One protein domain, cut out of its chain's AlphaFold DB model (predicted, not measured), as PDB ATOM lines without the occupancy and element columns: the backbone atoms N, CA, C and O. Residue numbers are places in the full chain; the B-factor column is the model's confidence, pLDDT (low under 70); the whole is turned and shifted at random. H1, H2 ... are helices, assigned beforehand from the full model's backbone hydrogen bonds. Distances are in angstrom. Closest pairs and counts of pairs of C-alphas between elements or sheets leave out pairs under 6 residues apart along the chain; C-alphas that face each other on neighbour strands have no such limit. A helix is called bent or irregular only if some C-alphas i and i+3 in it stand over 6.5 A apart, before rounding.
ATOM      1  N   PRO A 208     -27.152  -3.354 -13.027       87.94
ATOM      2  CA  PRO A 208     -28.184  -3.100 -12.016       87.94
ATOM      3  C   PRO A 208     -28.491  -1.602 -11.796       87.94
ATOM      4  O   PRO A 208     -29.359  -1.254 -10.995       87.94
ATOM      5  N   GLY A 209     -27.809  -0.704 -12.520       87.69
ATOM      6  CA  GLY A 209     -27.926   0.753 -12.431       87.69
ATOM      7  C   GLY A 209     -26.948   1.368 -11.428       87.69
ATOM      8  O   GLY A 209     -26.464   0.689 -10.529       87.69
ATOM      9  N   ASP A 210     -26.662   2.665 -11.564       85.56
ATOM     10  CA  ASP A 210     -25.547   3.336 -10.868       85.56
ATOM     11  C   ASP A 210     -25.559   3.144  -9.347       85.56
ATOM     12  O   ASP A 210     -24.539   2.809  -8.745       85.56
ATOM     13  N   LYS A 211     -26.735   3.291  -8.721       86.12
ATOM     14  CA  LYS A 211     -26.890   3.128  -7.266       86.12
ATOM     15  C   LYS A 211     -26.578   1.704  -6.812       86.12
ATOM     16  O   LYS A 211     -25.838   1.507  -5.854       86.12
ATOM     17  N   ALA A 212     -27.134   0.709  -7.498       86.56
ATOM     18  CA  ALA A 212     -26.917  -0.688  -7.147       86.56
ATOM     19  C   ALA A 212     -25.481  -1.126  -7.465       86.56
ATOM     20  O   ALA A 212     -24.867  -1.810  -6.648       86.56
ATOM     21  N   SER A 213     -24.918  -0.658  -8.583       88.12
ATOM     22  CA  SER A 213     -23.529  -0.898  -8.986       88.12
ATOM     23  C   SER A 213     -22.507  -0.345  -7.987       88.12
ATOM     24  O   SER A 213     -21.439  -0.929  -7.826       88.12
ATOM     25  N   ALA A 214     -22.820   0.753  -7.295       88.50
ATOM     26  CA  ALA A 214     -21.961   1.324  -6.257       88.50
ATOM     27  C   ALA A 214     -22.049   0.590  -4.902       88.50
ATOM     28  O   ALA A 214     -21.259   0.867  -4.002       88.50
ATOM     29  N   SER A 215     -22.996  -0.338  -4.733       89.44
ATOM     30  CA  SER A 215     -23.261  -0.968  -3.436       89.44
ATOM     31  C   SER A 215     -22.274  -2.077  -3.071       89.44
ATOM     32  O   SER A 215     -21.805  -2.846  -3.918       89.44
ATOM     33  N   ALA A 216     -22.045  -2.261  -1.766       89.56
ATOM     34  CA  ALA A 216     -21.234  -3.367  -1.251       89.56
ATOM     35  C   ALA A 216     -21.842  -4.753  -1.552       89.56
ATOM     36  O   ALA A 216     -21.131  -5.758  -1.617       89.56
ATOM     37  N   THR A 217     -23.165  -4.832  -1.717       90.00
ATOM     38  CA  THR A 217     -23.859  -6.061  -2.127       90.00
ATOM     39  C   THR A 217     -23.456  -6.465  -3.537       90.00
ATOM     40  O   THR A 217     -23.055  -7.607  -3.755       90.00
ATOM     41  N   TRP A 218     -23.493  -5.515  -4.473       91.56
ATOM     42  CA  TRP A 218     -23.065  -5.757  -5.841       91.56
ATOM     43  C   TRP A 218     -21.575  -6.082  -5.913       91.56
ATOM     44  O   TRP A 218     -21.211  -7.100  -6.489       91.56
ATOM     45  N   SER A 219     -20.715  -5.302  -5.250       91.06
ATOM     46  CA  SER A 219     -19.265  -5.543  -5.270       91.06
ATOM     47  C   SER A 219     -18.871  -6.951  -4.803       91.06
ATOM     48  O   SER A 219     -17.904  -7.502  -5.321       91.06
ATOM     49  N   ARG A 220     -19.596  -7.541  -3.841       90.38
ATOM     50  CA  ARG A 220     -19.352  -8.917  -3.367       90.38
ATOM     51  C   ARG A 220     -19.873  -9.983  -4.331       90.38
ATOM     52  O   ARG A 220     -19.284 -11.051  -4.433       90.38
ATOM     53  N   GLY A 221     -20.983  -9.696  -5.006       89.19
ATOM     54  CA  GLY A 221     -21.669 -10.615  -5.911       89.19
ATOM     55  C   GLY A 221     -21.186 -10.588  -7.359       89.19
ATOM     56  O   GLY A 221     -21.360 -11.565  -8.087       89.19
ATOM     57  N   LYS A 222     -20.568  -9.479  -7.780       92.00
ATOM     58  CA  LYS A 222     -20.202  -9.203  -9.172       92.00
ATOM     59  C   LYS A 222     -19.353 -10.313  -9.789       92.00
ATOM     60  O   LYS A 222     -19.581 -10.668 -10.938       92.00
ATOM     61  N   GLY A 223     -18.447 -10.920  -9.018       93.38
ATOM     62  CA  GLY A 223     -17.584 -11.999  -9.507       93.38
ATOM     63  C   GLY A 223     -18.349 -13.191 -10.100       93.38
ATOM     64  O   GLY A 223     -17.899 -13.768 -11.085       93.38
ATOM     65  N   ALA A 224     -19.530 -13.527  -9.566       91.69
ATOM     66  CA  ALA A 224     -20.364 -14.596 -10.119       91.69
ATOM     67  C   ALA A 224     -20.984 -14.209 -11.474       91.69
ATOM     68  O   ALA A 224     -21.075 -15.042 -12.376       91.69
ATOM     69  N   VAL A 225     -21.375 -12.941 -11.634       93.88
ATOM     70  CA  VAL A 225     -21.905 -12.412 -12.900       93.88
ATOM     71  C   VAL A 225     -20.793 -12.297 -13.944       93.88
ATOM     72  O   VAL A 225     -20.984 -12.704 -15.088       93.88
ATOM     73  N   ASP A 226     -19.614 -11.819 -13.546       94.38
ATOM     74  CA  ASP A 226     -18.445 -11.715 -14.421       94.38
ATOM     75  C   ASP A 226     -17.995 -13.100 -14.920       94.38
ATOM     76  O   ASP A 226     -17.697 -13.249 -16.103       94.38
ATOM     77  N   ALA A 227     -18.021 -14.131 -14.065       93.88
ATOM     78  CA  ALA A 227     -17.706 -15.511 -14.454       93.88
ATOM     79  C   ALA A 227     -18.713 -16.101 -15.462       93.88
ATOM     80  O   ALA A 227     -18.344 -16.844 -16.379       93.88
ATOM     81  N   PHE A 228     -19.997 -15.760 -15.318       93.88
ATOM     82  CA  PHE A 228     -21.005 -16.100 -16.319       93.88
ATOM     83  C   PHE A 228     -20.714 -15.388 -17.647       93.88
ATOM     84  O   PHE A 228     -20.648 -16.038 -18.692       93.88
ATOM     85  N   ALA A 229     -20.478 -14.075 -17.615       92.81
ATOM     86  CA  ALA A 229     -20.223 -13.287 -18.815       92.81
ATOM     87  C   ALA A 229     -18.939 -13.709 -19.541       92.81
ATOM     88  O   ALA A 229     -18.935 -13.770 -20.767       92.81
ATOM     89  N   SER A 230     -17.876 -14.082 -18.823       92.56
ATOM     90  CA  SER A 230     -16.644 -14.582 -19.443       92.56
ATOM     91  C   SER A 230     -16.842 -15.908 -20.181       92.56
ATOM     92  O   SER A 230     -16.126 -16.187 -21.135       92.56
ATOM     93  N   THR A 231     -17.801 -16.727 -19.742       91.88
ATOM     94  CA  THR A 231     -18.037 -18.073 -20.290       91.88
ATOM     95  C   THR A 231     -19.121 -18.080 -21.369       91.88
ATOM     96  O   THR A 231     -19.056 -18.851 -22.324       91.88
ATOM     97  N   ARG A 232     -20.152 -17.242 -21.213       91.69
ATOM     98  CA  ARG A 232     -21.371 -17.256 -22.036       91.69
ATOM     99  C   ARG A 232     -21.667 -15.931 -22.734       91.69
ATOM    100  O   ARG A 232     -22.627 -15.872 -23.496       91.69
ATOM    101  N   GLY A 233     -20.875 -14.884 -22.511       92.44
ATOM    102  CA  GLY A 233     -21.141 -13.541 -23.032       92.44
ATOM    103  C   GLY A 233     -21.273 -13.495 -24.553       92.44
ATOM    104  O   GLY A 233     -22.257 -12.957 -25.054       92.44
ATOM    105  N   GLU A 234     -20.363 -14.140 -25.288       92.81
ATOM    106  CA  GLU A 234     -20.449 -14.219 -26.754       92.81
ATOM    107  C   GLU A 234     -21.708 -14.960 -27.221       92.81
ATOM    108  O   GLU A 234     -22.384 -14.508 -28.141       92.81
ATOM    109  N   ALA A 235     -22.084 -16.051 -26.547       90.56
ATOM    110  CA  ALA A 235     -23.298 -16.802 -26.865       90.56
ATOM    111  C   ALA A 235     -24.574 -15.980 -26.606       90.56
ATOM    112  O   ALA A 235     -25.519 -16.055 -27.388       90.56
ATOM    113  N   VAL A 236     -24.591 -15.159 -25.549       92.69
ATOM    114  CA  VAL A 236     -25.682 -14.207 -25.287       92.69
ATOM    115  C   VAL A 236     -25.753 -13.163 -26.400       92.69
ATOM    116  O   VAL A 236     -26.834 -12.931 -26.935       92.69
ATOM    117  N   VAL A 237     -24.621 -12.568 -26.796       93.69
ATOM    118  CA  VAL A 237     -24.576 -11.612 -27.917       93.69
ATOM    119  C   VAL A 237     -25.079 -12.268 -29.204       93.69
ATOM    120  O   VAL A 237     -25.922 -11.688 -29.885       93.69
ATOM    121  N   ALA A 238     -24.639 -13.492 -29.499       90.25
ATOM    122  CA  ALA A 238     -25.079 -14.259 -30.660       90.25
ATOM    123  C   ALA A 238     -26.596 -14.471 -30.668       90.25
ATOM    124  O   ALA A 238     -27.258 -14.151 -31.656       90.25
ATOM    125  N   ALA A 239     -27.154 -14.944 -29.550       88.56
ATOM    126  CA  ALA A 239     -28.585 -15.178 -29.404       88.56
ATOM    127  C   ALA A 239     -29.394 -13.883 -29.551       88.56
ATOM    128  O   ALA A 239     -30.395 -13.854 -30.261       88.56
ATOM    129  N   VAL A 240     -28.938 -12.787 -28.938       91.19
ATOM    130  CA  VAL A 240     -29.608 -11.486 -29.014       91.19
ATOM    131  C   VAL A 240     -29.588 -10.913 -30.432       91.19
ATOM    132  O   VAL A 240     -30.619 -10.436 -30.913       91.19
ATOM    133  N   VAL A 241     -28.439 -10.951 -31.108       90.81
ATOM    134  CA  VAL A 241     -28.306 -10.439 -32.478       90.81
ATOM    135  C   VAL A 241     -29.156 -11.266 -33.440       90.81
ATOM    136  O   VAL A 241     -29.875 -10.680 -34.251       90.81
ATOM    137  N   ALA A 242     -29.135 -12.597 -33.317       85.69
ATOM    138  CA  ALA A 242     -29.967 -13.492 -34.115       85.69
ATOM    139  C   ALA A 242     -31.464 -13.256 -33.867       85.69
ATOM    140  O   ALA A 242     -32.220 -13.071 -34.819       85.69
ATOM    141  N   ALA A 243     -31.883 -13.179 -32.601       84.94
ATOM    142  CA  ALA A 243     -33.275 -12.928 -32.253       84.94
ATOM    143  C   ALA A 243     -33.747 -11.568 -32.776       84.94
ATOM    144  O   ALA A 243     -34.802 -11.474 -33.395       84.94
ATOM    145  N   GLY A 244     -32.968 -10.502 -32.580       88.44
ATOM    146  CA  GLY A 244     -33.311  -9.169 -33.079       88.44
ATOM    147  C   GLY A 244     -33.469  -9.117 -34.602       88.44
ATOM    148  O   GLY A 244     -34.416  -8.502 -35.099       88.44
ATOM    149  N   ALA A 245     -32.585  -9.808 -35.325       87.38
ATOM    150  CA  ALA A 245     -32.549  -9.828 -36.782       87.38
ATOM    151  C   ALA A 245     -33.676 -10.638 -37.447       87.38
ATOM    152  O   ALA A 245     -33.876 -10.474 -38.648       87.38
ATOM    153  N   ASP A 246     -34.388 -11.495 -36.709       82.69
ATOM    154  CA  ASP A 246     -35.341 -12.443 -37.301       82.69
ATOM    155  C   ASP A 246     -36.632 -12.585 -36.474       82.69
ATOM    156  O   ASP A 246     -37.724 -12.216 -36.909       82.69
ATOM    157  N   THR A 247     -36.519 -13.043 -35.228       78.19
ATOM    158  CA  THR A 247     -37.651 -13.612 -34.479       78.19
ATOM    159  C   THR A 247     -38.273 -12.665 -33.447       78.19
ATOM    160  O   THR A 247     -39.412 -12.858 -33.011       78.19
ATOM    161  N   CYS A 248     -37.555 -11.617 -33.044       83.50
ATOM    162  CA  CYS A 248     -37.942 -10.726 -31.958       83.50
ATOM    163  C   CYS A 248     -39.125  -9.818 -32.360       83.50
ATOM    164  O   CYS A 248     -39.068  -9.113 -33.376       83.50
ATOM    165  N   PRO A 249     -40.210  -9.752 -31.566       82.62
ATOM    166  CA  PRO A 249     -41.298  -8.803 -31.796       82.62
ATOM    167  C   PRO A 249     -40.822  -7.345 -31.768       82.62
ATOM    168  O   PRO A 249     -40.027  -6.960 -30.914       82.62
ATOM    169  N   ARG A 250     -41.387  -6.485 -32.631       87.56
ATOM    170  CA  ARG A 250     -40.953  -5.078 -32.781       87.56
ATOM    171  C   ARG A 250     -40.871  -4.290 -31.467       87.56
ATOM    172  O   ARG A 250     -39.932  -3.529 -31.264       87.56
ATOM    173  N   HIS A 251     -41.826  -4.485 -30.557       86.19
ATOM    174  CA  HIS A 251     -41.848  -3.790 -29.263       86.19
ATOM    175  C   HIS A 251     -40.737  -4.242 -28.296       86.19
ATOM    176  O   HIS A 251     -40.447  -3.527 -27.338       86.19
ATOM    177  N   LEU A 252     -40.114  -5.401 -28.539       86.12
ATOM    178  CA  LEU A 252     -38.999  -5.931 -27.753       86.12
ATOM    179  C   LEU A 252     -37.629  -5.588 -28.346       86.12
ATOM    180  O   LEU A 252     -36.648  -5.663 -27.614       86.12
ATOM    181  N   LEU A 253     -37.544  -5.121 -29.600       91.25
ATOM    182  CA  LEU A 253     -36.268  -4.728 -30.215       91.25
ATOM    183  C   LEU A 253     -35.521  -3.714 -29.341       91.25
ATOM    184  O   LEU A 253     -34.379  -3.938 -28.964       91.25
ATOM    185  N   ARG A 254     -36.167  -2.624 -28.916       93.44
ATOM    186  CA  ARG A 254     -35.485  -1.615 -28.091       93.44
ATOM    187  C   ARG A 254     -34.964  -2.175 -26.749       93.44
ATOM    188  O   ARG A 254     -33.778  -1.979 -26.491       93.44
ATOM    189  N   PRO A 255     -35.765  -2.867 -25.913       90.44
ATOM    190  CA  PRO A 255     -35.259  -3.532 -24.706       90.44
ATOM    191  C   PRO A 255     -34.091  -4.494 -24.965       90.44
ATOM    192  O   PRO A 255     -33.116  -4.517 -24.220       90.44
ATOM    193  N   THR A 256     -34.157  -5.251 -26.056       91.44
ATOM    194  CA  THR A 256     -33.117  -6.206 -26.436       91.44
ATOM    195  C   THR A 256     -31.819  -5.502 -26.869       91.44
ATOM    196  O   THR A 256     -30.729  -5.920 -26.484       91.44
ATOM    197  N   ALA A 257     -31.904  -4.373 -27.580       94.19
ATOM    198  CA  ALA A 257     -30.740  -3.539 -27.900       94.19
ATOM    199  C   ALA A 257     -30.141  -2.875 -26.647       94.19
ATOM    200  O   ALA A 257     -28.923  -2.756 -26.525       94.19
ATOM    201  N   GLN A 258     -30.982  -2.487 -25.684       93.25
ATOM    202  CA  GLN A 258     -30.526  -1.953 -24.398       93.25
ATOM    203  C   GLN A 258     -29.734  -2.989 -23.595       93.25
ATOM    204  O   GLN A 258     -28.768  -2.611 -22.937       93.25
ATOM    205  N   LEU A 259     -30.082  -4.280 -23.676       93.19
ATOM    206  CA  LEU A 259     -29.282  -5.353 -23.078       93.19
ATOM    207  C   LEU A 259     -27.876  -5.420 -23.691       93.19
ATOM    208  O   LEU A 259     -26.904  -5.471 -22.943       93.19
ATOM    209  N   LEU A 260     -27.744  -5.357 -25.022       94.38
ATOM    210  CA  LEU A 260     -26.419  -5.322 -25.661       94.38
ATOM    211  C   LEU A 260     -25.615  -4.091 -25.229       94.38
ATOM    212  O   LEU A 260     -24.433  -4.208 -24.906       94.38
ATOM    213  N   HIS A 261     -26.257  -2.922 -25.156       93.88
ATOM    214  CA  HIS A 261     -25.601  -1.712 -24.665       93.88
ATOM    215  C   HIS A 261     -25.176  -1.851 -23.194       93.88
ATOM    216  O   HIS A 261     -24.096  -1.407 -22.816       93.88
ATOM    217  N   ALA A 262     -26.005  -2.474 -22.354       92.44
ATOM    218  CA  ALA A 262     -25.688  -2.747 -20.955       92.44
ATOM    219  C   ALA A 262     -24.470  -3.673 -20.822       92.44
ATOM    220  O   ALA A 262     -23.562  -3.375 -20.049       92.44
ATOM    221  N   MET A 263     -24.402  -4.742 -21.625       94.25
ATOM    222  CA  MET A 263     -23.225  -5.614 -21.698       94.25
ATOM    223  C   MET A 263     -21.985  -4.832 -22.123       94.25
ATOM    224  O   MET A 263     -20.942  -4.939 -21.482       94.25
ATOM    225  N   ARG A 264     -22.104  -4.004 -23.166       93.62
ATOM    226  CA  ARG A 264     -21.019  -3.147 -23.651       93.62
ATOM    227  C   ARG A 264     -20.535  -2.173 -22.578       93.62
ATOM    228  O   ARG A 264     -19.333  -2.009 -22.405       93.62
ATOM    229  N   GLY A 265     -21.445  -1.569 -21.816       91.62
ATOM    230  CA  GLY A 265     -21.101  -0.705 -20.687       91.62
ATOM    231  C   GLY A 265     -20.395  -1.448 -19.547       91.62
ATOM    232  O   GLY A 265     -19.501  -0.886 -18.920       91.62
ATOM    233  N   ALA A 266     -20.762  -2.709 -19.297       91.75
ATOM    234  CA  ALA A 266     -20.194  -3.519 -18.220       91.75
ATOM    235  C   ALA A 266     -18.823  -4.132 -18.563       91.75
ATOM    236  O   ALA A 266     -17.946  -4.184 -17.700       91.75
ATOM    237  N   TYR A 267     -18.634  -4.586 -19.806       93.81
ATOM    238  CA  TYR A 267     -17.469  -5.381 -20.224       93.81
ATOM    239  C   TYR A 267     -16.603  -4.707 -21.302       93.81
ATOM    240  O   TYR A 267     -15.513  -5.186 -21.615       93.81
ATOM    241  N   GLY A 268     -17.039  -3.574 -21.854       91.00
ATOM    242  CA  GLY A 268     -16.256  -2.760 -22.781       91.00
ATOM    243  C   GLY A 268     -15.954  -3.459 -24.107       91.00
ATOM    244  O   GLY A 268     -16.814  -4.104 -24.707       91.00
ATOM    245  N   ALA A 269     -14.706  -3.323 -24.562       91.50
ATOM    246  CA  ALA A 269     -14.267  -3.702 -25.906       91.50
ATOM    247  C   ALA A 269     -14.436  -5.194 -26.242       91.50
ATOM    248  O   ALA A 269     -14.520  -5.543 -27.417       91.50
ATOM    249  N   ILE A 270     -14.509  -6.084 -25.245       94.75
ATOM    250  CA  ILE A 270     -14.736  -7.511 -25.509       94.75
ATOM    251  C   ILE A 270     -16.126  -7.765 -26.106       94.75
ATOM    252  O   ILE A 270     -16.290  -8.649 -26.938       94.75
ATOM    253  N   VAL A 271     -17.119  -6.937 -25.762       94.94
ATOM    254  CA  VAL A 271     -18.466  -7.028 -26.342       94.94
ATOM    255  C   VAL A 271     -18.460  -6.554 -27.785       94.94
ATOM    256  O   VAL A 271     -19.105  -7.172 -28.622       94.94
ATOM    257  N   ASP A 272     -17.686  -5.512 -28.098       93.94
ATOM    258  CA  ASP A 272     -17.503  -5.055 -29.478       93.94
ATOM    259  C   ASP A 272     -16.866  -6.166 -30.338       93.94
ATOM    260  O   ASP A 272     -17.286  -6.390 -31.474       93.94
ATOM    261  N   GLN A 273     -15.918  -6.927 -29.772       93.75
ATOM    262  CA  GLN A 273     -15.334  -8.108 -30.420       93.75
ATOM    263  C   GLN A 273     -16.358  -9.231 -30.614       93.75
ATOM    264  O   GLN A 273     -16.426  -9.793 -31.705       93.75
ATOM    265  N   TRP A 274     -17.180  -9.536 -29.606       95.06
ATOM    266  CA  TRP A 274     -18.254 -10.528 -29.733       95.06
ATOM    267  C   TRP A 274     -19.285 -10.128 -30.789       95.06
ATOM    268  O   TRP A 274     -19.674 -10.959 -31.604       95.06
ATOM    269  N   ILE A 275     -19.694  -8.856 -30.831       94.31
ATOM    270  CA  ILE A 275     -20.612  -8.342 -31.856       94.31
ATOM    271  C   ILE A 275     -19.987  -8.514 -33.243       94.31
ATOM    272  O   ILE A 275     -20.633  -9.061 -34.133       94.31
ATOM    273  N   ALA A 276     -18.730  -8.101 -33.429       92.94
ATOM    274  CA  ALA A 276     -18.044  -8.248 -34.710       92.94
ATOM    275  C   ALA A 276     -17.885  -9.723 -35.119       92.94
ATOM    276  O   ALA A 276     -18.139 -10.059 -36.273       92.94
ATOM    277  N   SER A 277     -17.523 -10.599 -34.175       91.88
ATOM    278  CA  SER A 277     -17.427 -12.051 -34.369       91.88
ATOM    279  C   SER A 277     -18.750 -12.619 -34.884       91.88
ATOM    280  O   SER A 277     -18.792 -13.207 -35.964       91.88
ATOM    281  N   VAL A 278     -19.847 -12.342 -34.177       90.75
ATOM    282  CA  VAL A 278     -21.195 -12.816 -34.512       90.75
ATOM    283  C   VAL A 278     -21.680 -12.267 -35.851       90.75
ATOM    284  O   VAL A 278     -22.249 -13.009 -36.648       90.75
ATOM    285  N   VAL A 279     -21.478 -10.974 -36.108       90.62
ATOM    286  CA  VAL A 279     -22.006 -10.309 -37.306       90.62
ATOM    287  C   VAL A 279     -21.221 -10.686 -38.562       90.62
ATOM    288  O   VAL A 279     -21.827 -10.943 -39.601       90.62
ATOM    289  N   LEU A 280     -19.889 -10.727 -38.479       88.12
ATOM    290  CA  LEU A 280     -19.014 -10.938 -39.636       88.12
ATOM    291  C   LEU A 280     -18.711 -12.415 -39.903       88.12
ATOM    292  O   LEU A 280     -18.470 -12.776 -41.052       88.12
ATOM    293  N   SER A 281     -18.717 -13.261 -38.870       80.38
ATOM    294  CA  SER A 281     -18.317 -14.673 -38.977       80.38
ATOM    295  C   SER A 281     -19.504 -15.632 -38.980       80.38
ATOM    296  O   SER A 281     -19.300 -16.831 -38.808       80.38
ATOM    297  N   ASN A 282     -20.736 -15.128 -39.143       67.94
ATOM    298  CA  ASN A 282     -21.950 -15.930 -39.015       67.94
ATOM    299  C   ASN A 282     -21.902 -17.174 -39.935       67.94
ATOM    300  O   ASN A 282     -22.007 -17.034 -41.158       67.94
ATOM    301  N   PRO A 283     -21.792 -18.393 -39.372       52.53
ATOM    302  CA  PRO A 283     -21.669 -19.620 -40.155       52.53
ATOM    303  C   PRO A 283     -22.966 -19.996 -40.889       52.53
ATOM    304  O   PRO A 283     -22.943 -20.879 -41.742       52.53
ATOM    305  N   ALA A 284     -24.087 -19.329 -40.592       52.91
ATOM    306  CA  ALA A 284     -25.390 -19.586 -41.201       52.91
ATOM    307  C   ALA A 284     -25.620 -18.867 -42.551       52.91
ATOM    308  O   ALA A 284     -26.729 -18.883 -43.073       52.91
ATOM    309  N   GLY A 285     -24.588 -18.250 -43.141       52.34
ATOM    310  CA  GLY A 285     -24.679 -17.636 -44.475       52.34
ATOM    311  C   GLY A 285     -25.052 -16.150 -44.487       52.34
ATOM    312  O   GLY A 285     -25.290 -15.603 -45.559       52.34
ATOM    313  N   GLY A 286     -25.048 -15.485 -43.327       66.06
ATOM    314  CA  GLY A 286     -25.286 -14.046 -43.177       66.06
ATOM    315  C   GLY A 286     -26.609 -13.712 -42.481       66.06
ATOM    316  O   GLY A 286     -27.314 -14.586 -41.987       66.06
ATOM    317  N   PHE A 287     -26.917 -12.419 -42.377       73.25
ATOM    318  CA  PHE A 287     -28.175 -11.926 -41.807       73.25
ATOM    319  C   PHE A 287     -29.075 -11.389 -42.923       73.25
ATOM    320  O   PHE A 287     -28.547 -10.723 -43.808       73.25
ATOM    321  N   PRO A 288     -30.399 -11.596 -42.892       67.44
ATOM    322  CA  PRO A 288     -31.127 -12.472 -41.973       67.44
ATOM    323  C   PRO A 288     -30.879 -13.952 -42.307       67.44
ATOM    324  O   PRO A 288     -30.566 -14.291 -43.443       67.44
ATOM    325  N   ASN A 289     -31.074 -14.840 -41.331       67.56
ATOM    326  CA  ASN A 289     -30.948 -16.294 -41.513       67.56
ATOM    327  C   ASN A 289     -32.274 -16.950 -41.969       67.56
ATOM    328  O   ASN A 289     -32.533 -18.126 -41.718       67.56
ATOM    329  N   ALA A 290     -33.162 -16.166 -42.587       69.19
ATOM    330  CA  ALA A 290     -34.483 -16.625 -42.993       69.19
ATOM    331  C   ALA A 290     -34.414 -17.337 -44.361       69.19
ATOM    332  O   ALA A 290     -33.814 -16.805 -45.303       69.19
ATOM    333  N   PRO A 291     -35.042 -18.517 -44.519       68.75
ATOM    334  CA  PRO A 291     -34.986 -19.269 -45.768       68.75
ATOM    335  C   PRO A 291     -35.603 -18.474 -46.926       68.75
ATOM    336  O   PRO A 291     -36.740 -18.016 -46.848       68.75
ATOM    337  N   GLY A 292     -34.848 -18.336 -48.019       72.56
ATOM    338  CA  GLY A 292     -35.285 -17.624 -49.226       72.56
ATOM    339  C   GLY A 292     -35.067 -16.108 -49.207       72.56
ATOM    340  O   GLY A 292     -35.463 -15.444 -50.162       72.56
ATOM    341  N   VAL A 293     -34.431 -15.558 -48.167       77.50
ATOM    342  CA  VAL A 293     -34.050 -14.141 -48.111       77.50
ATOM    343  C   VAL A 293     -32.565 -13.988 -48.426       77.50
ATOM    344  O   VAL A 293     -31.730 -14.698 -47.874       77.50
ATOM    345  N   GLU A 294     -32.229 -13.053 -49.316       79.81
ATOM    346  CA  GLU A 294     -30.832 -12.770 -49.645       79.81
ATOM    347  C   GLU A 294     -30.101 -12.160 -48.432       79.81
ATOM    348  O   GLU A 294     -30.602 -11.181 -47.847       79.81
ATOM    349  N   PRO A 295     -28.923 -12.693 -48.063       83.00
ATOM    350  CA  PRO A 295     -28.096 -12.131 -47.007       83.00
ATOM    351  C   PRO A 295     -27.735 -10.666 -47.268       83.00
ATOM    352  O   PRO A 295     -27.677 -10.201 -48.405       83.00
ATOM    353  N   LEU A 296     -27.480  -9.918 -46.200       85.75
ATOM    354  CA  LEU A 296     -26.886  -8.592 -46.285       85.75
ATOM    355  C   LEU A 296     -25.469  -8.681 -46.851       85.75
ATOM    356  O   LEU A 296     -24.718  -9.619 -46.574       85.75
ATOM    357  N   ASP A 297     -25.096  -7.667 -47.624       86.88
ATOM    358  CA  ASP A 297     -23.771  -7.563 -48.204       86.88
ATOM    359  C   ASP A 297     -22.710  -7.288 -47.127       86.88
ATOM    360  O   ASP A 297     -22.950  -6.660 -46.088       86.88
ATOM    361  N   GLY A 298     -21.481  -7.725 -47.397       86.19
ATOM    362  CA  GLY A 298     -20.387  -7.583 -46.443       86.19
ATOM    363  C   GLY A 298     -20.001  -6.132 -46.134       86.19
ATOM    364  O   GLY A 298     -19.299  -5.919 -45.148       86.19
ATOM    365  N   ALA A 299     -20.384  -5.137 -46.950       88.88
ATOM    366  CA  ALA A 299     -20.114  -3.733 -46.639       88.88
ATOM    367  C   ALA A 299     -21.087  -3.218 -45.574       88.88
ATOM    368  O   ALA A 299     -20.621  -2.676 -44.576       88.88
ATOM    369  N   THR A 300     -22.389  -3.497 -45.704       91.12
ATOM    370  CA  THR A 300     -23.395  -3.168 -44.675       91.12
ATOM    371  C   THR A 300     -23.039  -3.768 -43.312       91.12
ATOM    372  O   THR A 300     -23.077  -3.069 -42.297       91.12
ATOM    373  N   LEU A 301     -22.621  -5.040 -43.280       91.31
ATOM    374  CA  LEU A 301     -22.200  -5.706 -42.040       91.31
ATOM    375  C   LEU A 301     -20.976  -5.024 -41.401       91.31
ATOM    376  O   LEU A 301     -20.949  -4.801 -40.191       91.31
ATOM    377  N   ARG A 302     -19.976  -4.645 -42.210       91.69
ATOM    378  CA  ARG A 302     -18.788  -3.914 -41.734       91.69
ATOM    379  C   ARG A 302     -19.138  -2.521 -41.225       91.69
ATOM    380  O   ARG A 302     -18.687  -2.162 -40.142       91.69
ATOM    381  N   THR A 303     -19.983  -1.778 -41.940       92.75
ATOM    382  CA  THR A 303     -20.449  -0.452 -41.513       92.75
ATOM    383  C   THR A 303     -21.157  -0.515 -40.163       92.75
ATOM    384  O   THR A 303     -20.887   0.318 -39.300       92.75
ATOM    385  N   PHE A 304     -22.010  -1.520 -39.934       94.38
ATOM    386  CA  PHE A 304     -22.612  -1.725 -38.617       94.38
ATOM    387  C   PHE A 304     -21.552  -1.955 -37.532       94.38
ATOM    388  O   PHE A 304     -21.575  -1.267 -36.515       94.38
ATOM    389  N   CYS A 305     -20.603  -2.872 -37.742       93.81
ATOM    390  CA  CYS A 305     -19.556  -3.169 -36.757       93.81
ATOM    391  C   CYS A 305     -18.656  -1.955 -36.452       93.81
ATOM    392  O   CYS A 305     -18.308  -1.714 -35.294       93.81
ATOM    393  N   GLU A 306     -18.305  -1.162 -37.465       93.19
ATOM    394  CA  GLU A 306     -17.541   0.085 -37.310       93.19
ATOM    395  C   GLU A 306     -18.306   1.122 -36.474       93.19
ATOM    396  O   GLU A 306     -17.747   1.741 -35.568       93.19
ATOM    397  N   LEU A 307     -19.607   1.282 -36.730       93.38
ATOM    398  CA  LEU A 307     -20.460   2.192 -35.967       93.38
ATOM    399  C   LEU A 307     -20.722   1.691 -34.542       93.38
ATOM    400  O   LEU A 307     -20.705   2.485 -33.602       93.38
ATOM    401  N   ALA A 308     -20.932   0.388 -34.360       92.31
ATOM    402  CA  ALA A 308     -21.222  -0.217 -33.064       92.31
ATOM    403  C   ALA A 308     -20.010  -0.183 -32.119       92.31
ATOM    404  O   ALA A 308     -20.180   0.035 -30.919       92.31
ATOM    405  N   SER A 309     -18.796  -0.339 -32.654       91.62
ATOM    406  CA  SER A 309     -17.542  -0.228 -31.888       91.62
ATOM    407  C   SER A 309     -17.127   1.222 -31.597       91.62
ATOM    408  O   SER A 309     -16.259   1.479 -30.760       91.62
ATOM    409  N   SER A 310     -17.765   2.202 -32.242       86.50
ATOM    410  CA  SER A 310     -17.490   3.619 -32.023       86.50
ATOM    411  C   SER A 310     -18.000   4.096 -30.659       86.50
ATOM    412  O   SER A 310     -19.186   4.029 -30.343       86.50
ATOM    413  N   ASN A 311     -17.117   4.713 -29.870       79.69
ATOM    414  CA  ASN A 311     -17.485   5.397 -28.619       79.69
ATOM    415  C   ASN A 311     -18.110   6.789 -28.828       79.69
ATOM    416  O   ASN A 311     -18.271   7.540 -27.869       79.69
ATOM    417  N   ARG A 312     -18.438   7.165 -30.069       84.00
ATOM    418  CA  ARG A 312     -18.978   8.496 -30.389       84.00
ATOM    419  C   ARG A 312     -20.482   8.609 -30.152       84.00
ATOM    420  O   ARG A 312     -20.983   9.715 -29.969       84.00
ATOM    421  N   LEU A 313     -21.208   7.490 -30.177       87.94
ATOM    422  CA  LEU A 313     -22.663   7.502 -30.082       87.94
ATOM    423  C   LEU A 313     -23.128   7.534 -28.620       87.94
ATOM    424  O   LEU A 313     -22.702   6.690 -27.829       87.94
ATOM    425  N   PRO A 314     -24.046   8.445 -28.245       90.19
ATOM    426  CA  PRO A 314     -24.685   8.381 -26.939       90.19
ATOM    427  C   PRO A 314     -25.549   7.108 -26.823       90.19
ATOM    428  O   PRO A 314     -26.033   6.608 -27.844       90.19
ATOM    429  N   PRO A 315     -25.843   6.623 -25.601       89.62
ATOM    430  CA  PRO A 315     -26.531   5.343 -25.378       89.62
ATOM    431  C   PRO A 315     -27.830   5.159 -26.170       89.62
ATOM    432  O   PRO A 315     -28.108   4.086 -26.709       89.62
ATOM    433  N   GLN A 316     -28.629   6.224 -26.281       92.25
ATOM    434  CA  GLN A 316     -29.895   6.204 -27.016       92.25
ATOM    435  C   GLN A 316     -29.687   6.036 -28.525       92.25
ATOM    436  O   GLN A 316     -30.421   5.274 -29.153       92.25
ATOM    437  N   ARG A 317     -28.678   6.707 -29.098       93.75
ATOM    438  CA  ARG A 317     -28.330   6.567 -30.519       93.75
ATOM    439  C   ARG A 317     -27.695   5.215 -30.805       93.75
ATOM    440  O   ARG A 317     -28.052   4.601 -31.795       93.75
ATOM    441  N   TRP A 318     -26.842   4.710 -29.914       95.00
ATOM    442  CA  TRP A 318     -26.275   3.366 -30.052       95.00
ATOM    443  C   TRP A 318     -27.371   2.291 -30.039       95.00
ATOM    444  O   TRP A 318     -27.405   1.406 -30.887       95.00
ATOM    445  N   THR A 319     -28.341   2.415 -29.129       94.62
ATOM    446  CA  THR A 319     -29.515   1.526 -29.099       94.62
ATOM    447  C   THR A 319     -30.324   1.629 -30.397       94.62
ATOM    448  O   THR A 319     -30.773   0.611 -30.915       94.62
ATOM    449  N   ALA A 320     -30.516   2.842 -30.930       95.38
ATOM    450  CA  ALA A 320     -31.219   3.055 -32.195       95.38
ATOM    451  C   ALA A 320     -30.471   2.434 -33.386       95.38
ATOM    452  O   ALA A 320     -31.101   1.729 -34.161       95.38
ATOM    453  N   LEU A 321     -29.145   2.592 -33.467       96.56
ATOM    454  CA  LEU A 321     -28.293   1.955 -34.476       96.56
ATOM    455  C   LEU A 321     -28.504   0.435 -34.527       96.56
ATOM    456  O   LEU A 321     -28.658  -0.130 -35.605       96.56
ATOM    457  N   VAL A 322     -28.523  -0.231 -33.368       96.19
ATOM    458  CA  VAL A 322     -28.751  -1.684 -33.296       96.19
ATOM    459  C   VAL A 322     -30.156  -2.059 -33.769       96.19
ATOM    460  O   VAL A 322     -30.323  -3.041 -34.487       96.19
ATOM    461  N   VAL A 323     -31.170  -1.272 -33.400       96.12
ATOM    462  CA  VAL A 323     -32.541  -1.489 -33.881       96.12
ATOM    463  C   VAL A 323     -32.621  -1.302 -35.395       96.12
ATOM    464  O   VAL A 323     -33.205  -2.148 -36.063       96.12
ATOM    465  N   ASP A 324     -32.008  -0.254 -35.943       95.88
ATOM    466  CA  ASP A 324     -31.982   0.005 -37.383       95.88
ATOM    467  C   ASP A 324     -31.263  -1.123 -38.128       95.88
ATOM    468  O   ASP A 324     -31.774  -1.605 -39.135       95.88
ATOM    469  N   PHE A 325     -30.149  -1.636 -37.594       95.12
ATOM    470  CA  PHE A 325     -29.485  -2.826 -38.130       95.12
ATOM    471  C   PHE A 325     -30.424  -4.033 -38.188       95.12
ATOM    472  O   PHE A 325     -30.522  -4.687 -39.224       95.12
ATOM    473  N   TRP A 326     -31.179  -4.305 -37.125       94.19
ATOM    474  CA  TRP A 326     -32.163  -5.385 -37.141       94.19
ATOM    475  C   TRP A 326     -33.304  -5.152 -38.130       94.19
ATOM    476  O   TRP A 326     -33.733  -6.098 -38.785       94.19
ATOM    477  N   LEU A 327     -33.777  -3.915 -38.292       93.12
ATOM    478  CA  LEU A 327     -34.770  -3.586 -39.316       93.12
ATOM    479  C   LEU A 327     -34.208  -3.793 -40.730       93.12
ATOM    480  O   LEU A 327     -34.923  -4.295 -41.595       93.12
ATOM    481  N   VAL A 328     -32.927  -3.490 -40.957       92.31
ATOM    482  CA  VAL A 328     -32.225  -3.781 -42.217       92.31
ATOM    483  C   VAL A 328     -32.109  -5.290 -42.450       92.31
ATOM    484  O   VAL A 328     -32.442  -5.761 -43.538       92.31
ATOM    485  N   CYS A 329     -31.736  -6.072 -41.430       90.19
ATOM    486  CA  CYS A 329     -31.738  -7.538 -41.503       90.19
ATOM    487  C   CYS A 329     -33.120  -8.071 -41.892       90.19
ATOM    488  O   CYS A 329     -33.237  -8.895 -42.790       90.19
ATOM    489  N   ARG A 330     -34.182  -7.532 -41.295       89.00
ATOM    490  CA  ARG A 330     -35.573  -7.922 -41.571       89.00
ATOM    491  C   ARG A 330     -36.120  -7.399 -42.903       89.00
ATOM    492  O   ARG A 330     -37.286  -7.638 -43.203       89.00
ATOM    493  N   LYS A 331     -35.311  -6.677 -43.689       89.56
ATOM    494  CA  LYS A 331     -35.711  -5.993 -44.935       89.56
ATOM    495  C   LYS A 331     -36.850  -4.978 -44.731       89.56
ATOM    496  O   LYS A 331     -37.611  -4.688 -45.648       89.56
ATOM    497  N   GLU A 332     -36.957  -4.426 -43.525       90.88
ATOM    498  CA  GLU A 332     -37.904  -3.365 -43.155       90.88
ATOM    499  C   GLU A 332     -37.287  -1.960 -43.314       90.88
ATOM    500  O   GLU A 332     -38.007  -0.964 -43.278       90.88
ATOM    501  N   ALA A 333     -35.965  -1.880 -43.503       91.56
ATOM    502  CA  ALA A 333     -35.197  -0.662 -43.760       91.56
ATOM    503  C   ALA A 333     -34.053  -0.926 -44.761       91.56
ATOM    504  O   ALA A 333     -33.698  -2.077 -45.021       91.56
ATOM    505  N   THR A 334     -33.468   0.139 -45.320       90.69
ATOM    506  CA  THR A 334     -32.293   0.070 -46.212       90.69
ATOM    507  C   THR A 334     -30.996   0.351 -45.452       90.69
ATOM    508  O   THR A 334     -31.016   0.924 -44.362       90.69
ATOM    509  N   ALA A 335     -29.852  -0.010 -46.043       88.94
ATOM    510  CA  ALA A 335     -28.527   0.249 -45.467       88.94
ATOM    511  C   ALA A 335     -28.277   1.740 -45.147       88.94
ATOM    512  O   ALA A 335     -27.514   2.049 -44.232       88.94
ATOM    513  N   ASP A 336     -28.977   2.663 -45.820       91.25
ATOM    514  CA  ASP A 336     -28.912   4.107 -45.559       91.25
ATOM    515  C   ASP A 336     -29.316   4.479 -44.125       91.25
ATOM    516  O   ASP A 336     -28.824   5.467 -43.580       91.25
ATOM    517  N   ALA A 337     -30.164   3.668 -43.479       91.75
ATOM    518  CA  ALA A 337     -30.541   3.867 -42.082       91.75
ATOM    519  C   ALA A 337     -29.321   3.820 -41.146       91.75
ATOM    520  O   ALA A 337     -29.265   4.558 -40.165       91.75
ATOM    521  N   LEU A 338     -28.304   3.012 -41.474       91.69
ATOM    522  CA  LEU A 338     -27.062   2.942 -40.701       91.69
ATOM    523  C   LEU A 338     -26.189   4.184 -40.914       91.69
ATOM    524  O   LEU A 338     -25.552   4.658 -39.974       91.69
ATOM    525  N   LEU A 339     -26.193   4.753 -42.124       89.56
ATOM    526  CA  LEU A 339     -25.399   5.940 -42.461       89.56
ATOM    527  C   LEU A 339     -25.837   7.179 -41.667       89.56
ATOM    528  O   LEU A 339     -25.009   8.037 -41.367       89.56
ATOM    529  N   ALA A 340     -27.103   7.244 -41.241       89.62
ATOM    530  CA  ALA A 340     -27.609   8.313 -40.378       89.62
ATOM    531  C   ALA A 340     -26.871   8.421 -39.027       89.62
ATOM    532  O   ALA A 340     -26.910   9.472 -38.386       89.62
ATOM    533  N   HIS A 341     -26.176   7.359 -38.603       89.56
ATOM    534  CA  HIS A 341     -25.404   7.313 -37.355       89.56
ATOM    535  C   HIS A 341     -23.912   7.641 -37.538       89.56
ATOM    536  O   HIS A 341     -23.166   7.628 -36.563       89.56
ATOM    537  N   GLN A 342     -23.461   7.951 -38.760       83.06
ATOM    538  CA  GLN A 342     -22.090   8.424 -39.016       83.06
ATOM    539  C   GLN A 342     -21.877   9.902 -38.634       83.06
ATOM    540  O   GLN A 342     -20.727  10.322 -38.485       83.06
ATOM    541  N   MET A 343     -22.966  10.671 -38.478       61.56
ATOM    542  CA  MET A 343     -22.976  12.097 -38.110       61.56
ATOM    543  C   MET A 343     -23.161  12.315 -36.607       61.56
ATOM    544  O   MET A 343     -22.384  13.108 -36.039       61.56
TER     545      MET A 343
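This is residues 208 to 343 of the 343 residues of the protein "Hypothetical protein" of Micromonas pusilla (UniProt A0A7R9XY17). Five helical pieces, H2b, H3, H4, H5 and H6, pack into one body, partly side by side and partly crossed, and the other arm of the bent helix, H2a, reaches away from it with the short H1 near its far end. The short H7 packs on H6, and a long loop, residues 281 to 297, lies at the end of the domain away from H2a. The printed part has 136 residues with seven named helices, H1 to H7 in chain order, and no named strand; the class is all helix. It is compact, with a radius of gyration of the C-alphas of 15.4 A, yet elongated in outline, spanning 50 by 32 by 26 A.

Begin with the longest helix, H2, residues 216 to 247, assigned as one helix by its hydrogen bonds but bent: C-alphas 231 and 234 are 7.9 A apart. Find C-alpha 216 at (-21.234, -3.367, -1.251); from there arm H2a runs 24.3 A to residue 231, irregular, with C-alphas 220 and 223 7.1 A apart and a kink of 37 degrees near residue 223. Arm H2b, residues 234 to 247, is 18.9 A long and about perpendicular to H2a, at 76 degrees. Before them comes H1, residues 210 to 213. After them come H3, residues 250 to 267, 26.6 A, only just irregular, with C-alphas 251 and 254 6.8 A apart; H4, residues 269 to 280, 16.2 A; H5, residues 298 to 309, 16.6 A; H6, residues 315 to 329, 21.3 A, ending at C-alpha 329 (-31.738, -7.538, -41.503); and H7, residues 336 to 339.

Look first at the hub, H6. It touches H3 at a steep tilt of 54 degrees, closest at the C-alphas of Ala 257 and Thr 319, 5.3 A, and H2b at 58 degrees, closest at Ala 245 and Trp 326, 4.5 A. H5 and H6 form a hairpin, closest C-alphas Ala 308 and Trp 318, 6.9 A; H7 touches H6. H4 touches H2b, closest C-alphas Glu 234 and Trp 274, 5.2 A. H3 and H4 touch only at the corner. H2a is near H3. Every O i to N i+4 pair is within hydrogen-bond range in H2b, H4, H5 and H6, against 9 of 12 in H2a and 12 of 14 in H3; H1 and H7 are too short for such a pair.

The C-alphas farthest apart, Ala 216 and Gly 292, are 52.0 A apart. The printed part has no cut; its one long link is H4 to H5. Confidence is under 70 at residues 282 to 286, 288 to 291 and 343.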